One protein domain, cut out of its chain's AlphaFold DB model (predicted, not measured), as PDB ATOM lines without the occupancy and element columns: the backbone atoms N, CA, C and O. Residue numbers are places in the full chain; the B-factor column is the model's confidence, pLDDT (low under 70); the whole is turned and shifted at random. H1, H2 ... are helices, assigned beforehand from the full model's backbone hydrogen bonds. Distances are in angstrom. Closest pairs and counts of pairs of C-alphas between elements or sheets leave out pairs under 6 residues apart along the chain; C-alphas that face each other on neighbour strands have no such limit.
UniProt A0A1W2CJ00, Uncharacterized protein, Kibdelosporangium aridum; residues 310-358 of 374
ATOM      1  N   ALA A 310      31.694  -3.804 -13.131       77.81
ATOM      2  CA  ALA A 310      30.717  -4.817 -12.716       77.81
ATOM      3  C   ALA A 310      31.365  -6.106 -12.165       77.81
ATOM      4  O   ALA A 310      30.876  -6.683 -11.199       77.81
ATOM      5  N   ALA A 311      32.492  -6.543 -12.740       78.12
ATOM      6  CA  ALA A 311      33.225  -7.709 -12.241       78.12
ATOM      7  C   ALA A 311      33.903  -7.410 -10.894       78.12
ATOM      8  O   ALA A 311      34.002  -8.286 -10.040       78.12
ATOM      9  N   LEU A 312      34.325  -6.159 -10.684       75.44
ATOM     10  CA  LEU A 312      34.888  -5.700  -9.416       75.44
ATOM     11  C   LEU A 312      33.822  -5.644  -8.308       75.44
ATOM     12  O   LEU A 312      34.072  -6.105  -7.200       75.44
ATOM     13  N   GLN A 313      32.617  -5.159  -8.631       75.44
ATOM     14  CA  GLN A 313      31.447  -5.197  -7.743       75.44
ATOM     15  C   GLN A 313      31.085  -6.632  -7.337       75.44
ATOM     16  O   GLN A 313      30.883  -6.911  -6.158       75.44
ATOM     17  N   GLN A 314      31.048  -7.562  -8.296       79.75
ATOM     18  CA  GLN A 314      30.788  -8.979  -8.017       79.75
ATOM     19  C   GLN A 314      31.873  -9.604  -7.132       79.75
ATOM     20  O   GLN A 314      31.552 -10.327  -6.195       79.75
ATOM     21  N   ALA A 315      33.144  -9.297  -7.396       80.31
ATOM     22  CA  ALA A 315      34.269  -9.787  -6.606       80.31
ATOM     23  C   ALA A 315      34.247  -9.277  -5.151       80.31
ATOM     24  O   ALA A 315      34.593 -10.028  -4.246       80.31
ATOM     25  N   LEU A 316      33.795  -8.040  -4.917       74.81
ATOM     26  CA  LEU A 316      33.610  -7.462  -3.574       74.81
ATOM     27  C   LEU A 316      32.455  -8.072  -2.782       74.81
ATOM     28  O   LEU A 316      32.508  -8.111  -1.555       74.81
ATOM     29  N   ASN A 317      31.427  -8.545  -3.481       76.44
ATOM     30  CA  ASN A 317      30.295  -9.251  -2.885       76.44
ATOM     31  C   ASN A 317      30.537 -10.766  -2.782       76.44
ATOM     32  O   ASN A 317      29.631 -11.505  -2.398       76.44
ATOM     33  N   SER A 318      31.732 -11.241  -3.150       78.50
ATOM     34  CA  SER A 318      32.111 -12.643  -3.006       78.50
ATOM     35  C   SER A 318      32.215 -13.019  -1.529       78.50
ATOM     36  O   SER A 318      32.695 -12.243  -0.705       78.50
ATOM     37  N   ASN A 319      31.819 -14.249  -1.202       79.31
ATOM     38  CA  ASN A 319      32.037 -14.819   0.129       79.31
ATOM     39  C   ASN A 319      33.513 -15.194   0.366       79.31
ATOM     40  O   ASN A 319      33.891 -15.511   1.493       79.31
ATOM     41  N   ASP A 320      34.347 -15.155  -0.678       80.81
ATOM     42  CA  ASP A 320      35.795 -15.278  -0.552       80.81
ATOM     43  C   ASP A 320      36.407 -13.936  -0.119       80.81
ATOM     44  O   ASP A 320      36.521 -12.982  -0.896       80.81
ATOM     45  N   ALA A 321      36.841 -13.886   1.141       76.31
ATOM     46  CA  ALA A 321      37.468 -12.713   1.733       76.31
ATOM     47  C   ALA A 321      38.727 -12.257   0.974       76.31
ATOM     48  O   ALA A 321      38.988 -11.056   0.908       76.31
ATOM     49  N   ALA A 322      39.495 -13.173   0.373       73.81
ATOM     50  CA  ALA A 322      40.678 -12.806  -0.401       73.81
ATOM     51  C   ALA A 322      40.280 -12.067  -1.685       73.81
ATOM     52  O   ALA A 322      40.838 -11.015  -2.003       73.81
ATOM     53  N   GLN A 323      39.263 -12.572  -2.384       78.25
ATOM     54  CA  GLN A 323      38.729 -11.950  -3.591       78.25
ATOM     55  C   GLN A 323      38.131 -10.564  -3.306       78.25
ATOM     56  O   GLN A 323      38.400  -9.614  -4.048       78.25
ATOM     57  N   ALA A 324      37.389 -10.424  -2.204       74.00
ATOM     58  CA  ALA A 324      36.789  -9.156  -1.807       74.00
ATOM     59  C   ALA A 324      37.841  -8.104  -1.407       74.00
ATOM     60  O   ALA A 324      37.734  -6.939  -1.793       74.00
ATOM     61  N   VAL A 325      38.911  -8.511  -0.713       76.94
ATOM     62  CA  VAL A 325      40.035  -7.625  -0.358       76.94
ATOM     63  C   VAL A 325      40.846  -7.215  -1.592       76.94
ATOM     64  O   VAL A 325      41.182  -6.039  -1.734       76.94
ATOM     65  N   ILE A 326      41.119  -8.132  -2.527       76.19
ATOM     66  CA  ILE A 326      41.795  -7.802  -3.796       76.19
ATOM     67  C   ILE A 326      40.966  -6.786  -4.588       76.19
ATOM     68  O   ILE A 326      41.511  -5.808  -5.100       76.19
ATOM     69  N   ALA A 327      39.647  -6.960  -4.642       74.44
ATOM     70  CA  ALA A 327      38.764  -6.020  -5.315       74.44
ATOM     71  C   ALA A 327      38.690  -4.653  -4.601       74.44
ATOM     72  O   ALA A 327      38.704  -3.618  -5.269       74.44
ATOM     73  N   ALA A 328      38.726  -4.622  -3.264       72.00
ATOM     74  CA  ALA A 328      38.848  -3.385  -2.490       72.00
ATOM     75  C   ALA A 328      40.189  -2.661  -2.718       72.00
ATOM     76  O   ALA A 328      40.237  -1.434  -2.717       72.00
ATOM     77  N   SER A 329      41.287  -3.389  -2.957       74.25
ATOM     78  CA  SER A 329      42.604  -2.778  -3.198       74.25
ATOM     79  C   SER A 329      42.636  -1.897  -4.455       74.25
ATOM     80  O   SER A 329      43.380  -0.917  -4.512       74.25
ATOM     81  N   ALA A 330      41.768  -2.178  -5.435       70.75
ATOM     82  CA  ALA A 330      41.676  -1.423  -6.681       70.75
ATOM     83  C   ALA A 330      41.216   0.038  -6.488       70.75
ATOM     84  O   ALA A 330      41.445   0.864  -7.370       70.75
ATOM     85  N   THR A 331      40.611   0.389  -5.346       69.38
ATOM     86  CA  THR A 331      40.255   1.782  -5.005       69.38
ATOM     87  C   THR A 331      41.330   2.510  -4.199       69.38
ATOM     88  O   THR A 331      41.154   3.685  -3.872       69.38
ATOM     89  N   GLY A 332      42.448   1.842  -3.892       69.44
ATOM     90  CA  GLY A 332      43.529   2.382  -3.067       69.44
ATOM     91  C   GLY A 332      43.209   2.428  -1.570       69.44
ATOM     92  O   GLY A 332      43.877   3.154  -0.842       69.44
ATOM     93  N   GLY A 333      42.188   1.694  -1.110       68.00
ATOM     94  CA  GLY A 333      41.785   1.659   0.304       68.00
ATOM     95  C   GLY A 333      41.029   2.903   0.788       68.00
ATOM     96  O   GLY A 333      40.801   3.051   1.985       68.00
ATOM     97  N   ASP A 334      40.623   3.790  -0.123       77.06
ATOM     98  CA  ASP A 334      39.827   4.974   0.201       77.06
ATOM     99  C   ASP A 334      38.379   4.569   0.524       77.06
ATOM    100  O   ASP A 334      37.618   4.138  -0.348       77.06
ATOM    101  N   VAL A 335      38.001   4.729   1.796       75.88
ATOM    102  CA  VAL A 335      36.673   4.405   2.341       75.88
ATOM    103  C   VAL A 335      35.560   5.112   1.567       75.88
ATOM    104  O   VAL A 335      34.519   4.514   1.309       75.88
ATOM    105  N   ARG A 336      35.775   6.363   1.141       76.75
ATOM    106  CA  ARG A 336      34.759   7.135   0.420       76.75
ATOM    107  C   ARG A 336      34.584   6.616  -1.000       76.75
ATOM    108  O   ARG A 336      33.459   6.387  -1.425       76.75
ATOM    109  N   ARG A 337      35.686   6.308  -1.689       74.31
ATOM    110  CA  ARG A 337      35.636   5.663  -3.012       74.31
ATOM    111  C   ARG A 337      35.028   4.266  -2.962       74.31
ATOM    112  O   ARG A 337      34.369   3.875  -3.917       74.31
ATOM    113  N   LEU A 338      35.230   3.519  -1.875       76.31
ATOM    114  CA  LEU A 338      34.578   2.224  -1.675       76.31
ATOM    115  C   LEU A 338      33.054   2.377  -1.562       76.31
ATOM    116  O   LEU A 338      32.316   1.646  -2.219       76.31
ATOM    117  N   CYS A 339      32.581   3.349  -0.783       79.19
ATOM    118  CA  CYS A 339      31.154   3.654  -0.691       79.19
ATOM    119  C   CYS A 339      30.584   4.118  -2.042       79.19
ATOM    120  O   CYS A 339      29.572   3.583  -2.490       79.19
ATOM    121  N   ASP A 340      31.259   5.054  -2.716       75.94
ATOM    122  CA  ASP A 340      30.779   5.673  -3.958       75.94
ATOM    123  C   ASP A 340      30.750   4.689  -5.141       75.94
ATOM    124  O   ASP A 340      29.841   4.729  -5.968       75.94
ATOM    125  N   LEU A 341      31.732   3.785  -5.234       70.00
ATOM    126  CA  LEU A 341      31.870   2.863  -6.366       70.00
ATOM    127  C   LEU A 341      31.047   1.573  -6.195       70.00
ATOM    128  O   LEU A 341      30.667   0.943  -7.189       70.00
ATOM    129  N   PHE A 342      30.781   1.169  -4.948       70.00
ATOM    130  CA  PHE A 342      30.190  -0.138  -4.633       70.00
ATOM    131  C   PHE A 342      28.880  -0.082  -3.843       70.00
ATOM    132  O   PHE A 342      28.258  -1.124  -3.657       70.00
ATOM    133  N   GLY A 343      28.438   1.094  -3.385       72.19
ATOM    134  CA  GLY A 343      27.168   1.248  -2.666       72.19
ATOM    135  C   GLY A 343      27.130   0.550  -1.301       72.19
ATOM    136  O   GLY A 343      26.053   0.248  -0.791       72.19
ATOM    137  N   ILE A 344      28.296   0.261  -0.713       79.81
ATOM    138  CA  ILE A 344      28.415  -0.372   0.606       79.81
ATOM    139  C   ILE A 344      28.408   0.673   1.727       79.81
ATOM    140  O   ILE A 344      28.740   1.839   1.521       79.81
ATOM    141  N   SER A 345      28.044   0.258   2.942       81.81
ATOM    142  CA  SER A 345      28.049   1.157   4.100       81.81
ATOM    143  C   SER A 345      29.469   1.515   4.546       81.81
ATOM    144  O   SER A 345      30.395   0.714   4.408       81.81
ATOM    145  N   VAL A 346      29.625   2.680   5.184       76.69
ATOM    146  CA  VAL A 346      30.910   3.148   5.744       76.69
ATOM    147  C   VAL A 346      31.536   2.092   6.664       76.69
ATOM    148  O   VAL A 346      32.702   1.748   6.511       76.69
ATOM    149  N   LYS A 347      30.731   1.461   7.529       77.38
ATOM    150  CA  LYS A 347      31.170   0.388   8.440       77.38
ATOM    151  C   LYS A 347      31.629  -0.891   7.717       77.38
ATOM    152  O   LYS A 347      32.386  -1.694   8.263       77.38
ATOM    153  N   ALA A 348      31.119  -1.162   6.516       76.19
ATOM    154  CA  ALA A 348      31.611  -2.257   5.679       76.19
ATOM    155  C   ALA A 348      32.908  -1.857   4.956       76.19
ATOM    156  O   ALA A 348      33.859  -2.635   4.945       76.19
ATOM    157  N   ALA A 349      32.979  -0.631   4.436       77.75
ATOM    158  CA  ALA A 349      34.167  -0.089   3.780       77.75
ATOM    159  C   ALA A 349      35.382   0.007   4.726       77.75
ATOM    160  O   ALA A 349      36.489  -0.360   4.336       77.75
ATOM    161  N   GLU A 350      35.180   0.395   5.989       80.25
ATOM    162  CA  GLU A 350      36.229   0.428   7.022       80.25
ATOM    163  C   GLU A 350      36.857  -0.949   7.279       80.25
ATOM    164  O   GLU A 350      38.067  -1.049   7.478       80.25
ATOM    165  N   ARG A 351      36.067  -2.032   7.222       78.19
ATOM    166  CA  ARG A 351      36.577  -3.403   7.408       78.19
ATOM    167  C   ARG A 351      37.529  -3.813   6.287       78.19
ATOM    168  O   ARG A 351      38.563  -4.420   6.559       78.19
ATOM    169  N   TYR A 352      37.219  -3.437   5.048       75.44
ATOM    170  CA  TYR A 352      38.103  -3.679   3.909       75.44
ATOM    171  C   TYR A 352      39.356  -2.799   3.951       75.44
ATOM    172  O   TYR A 352      40.456  -3.305   3.742       75.44
ATOM    173  N   ALA A 353      39.220  -1.513   4.289       75.19
ATOM    174  CA  ALA A 353      40.360  -0.606   4.439       75.19
ATOM    175  C   ALA A 353      41.332  -1.077   5.540       75.19
ATOM    176  O   ALA A 353      42.545  -1.082   5.338       75.19
ATOM    177  N   HIS A 354      40.807  -1.561   6.668       79.19
ATOM    178  CA  HIS A 354      41.614  -2.133   7.746       79.19
ATOM    179  C   HIS A 354      42.323  -3.432   7.323       79.19
ATOM    180  O   HIS A 354      43.496  -3.627   7.639       79.19
ATOM    181  N   ALA A 355      41.646  -4.315   6.578       75.50
ATOM    182  CA  ALA A 355      42.254  -5.542   6.057       75.50
ATOM    183  C   ALA A 355      43.409  -5.258   5.077       75.50
ATOM    184  O   ALA A 355      44.421  -5.958   5.100       75.50
ATOM    185  N   LEU A 356      43.292  -4.200   4.267       71.75
ATOM    186  CA  LEU A 356      44.353  -3.743   3.362       71.75
ATOM    187  C   LEU A 356      45.572  -3.175   4.103       71.75
ATOM    188  O   LEU A 356      46.688  -3.298   3.608       71.75
ATOM    189  N   GLY A 357      45.374  -2.588   5.287       65.06
ATOM    190  CA  GLY A 357      46.446  -2.078   6.149       65.06
ATOM    191  C   GLY A 357      47.166  -3.147   6.981       65.06
ATOM    192  O   GLY A 357      48.093  -2.821   7.719       65.06
ATOM    193  N   HIS A 358      46.756  -4.418   6.898       67.31
ATOM    194  CA  HIS A 358      47.362  -5.487   7.686       67.31
ATOM    195  C   HIS A 358      48.811  -5.765   7.222       67.31
ATOM    196  O   HIS A 358      49.041  -5.925   6.021       67.31
TER     197      HIS A 358
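AT A GLANCE: This is residues 310 to 358 of the 374 residues of an uncharacterized protein of Kibdelosporangium aridum (UniProt A0A1W2CJ00). Four short helices make a small cluster in which H4 lies crosswise on both H2 and H3, while H1 packs on H2 and is apart from H4. The contacts run from H1 to H2 to H4 to H3 as an open ring, with H3 close to H1 but not clearly touching it. The printed part has 49 residues with four named helices, in the order H1, H2, H3, H4, and no named strand; the class is all helix. It is compact, with a radius of gyration of the C-alphas of 9.2 A, and rounded, spanning 23 by 19 by 17 A.

HOW THE PARTS SIT: Start at H1, residues 310 to 316, which touches H2, residues 321 to 329, at a steep tilt of 56 degrees, opposite ways; look for their closest C-alphas, Leu 316 and Ala 324, 4.0 A apart. H2 touches H4, residues 346 to 356, about perpendicular at 85 degrees, closest at the C-alphas of Val 325 and Tyr 352, 6.1 A. H3, residues 335 to 342, touches H4 at 72 degrees, only just about perpendicular, closest at the C-alphas of Val 335 and Ala 349, 5.3 A. The helix packing is mostly crossed: of these three touching pairs, 0 are at a shallow tilt. H1 and H3 are close but not clearly touching, with the C-alphas of Gln 313 and Phe 342 closest at 6.1 A. Every O i to N i+4 pair is within hydrogen-bond range in H1, H2 and H3; in H4, 6 of 7 are.

IN THESE COORDINATES: Find C-alpha 310 at (30.717, -4.817, -12.716), where H1 begins; it ends at residue 316. H2 runs from 321 to 329, 12.2 A, and H3 from 335 to 342, 10.6 A. H4, the longest, runs 15.3 A from C-alpha 346 to C-alpha 356 at (44.353, -3.743, 3.362).

THE WHOLE: The printed part has no cut, and its three links are tight. Its farthest C-alphas, Ala 310 and His 358, are 26.3 A apart. In this model pLDDT is under 70 at residues 331 to 333 and 357 to 358.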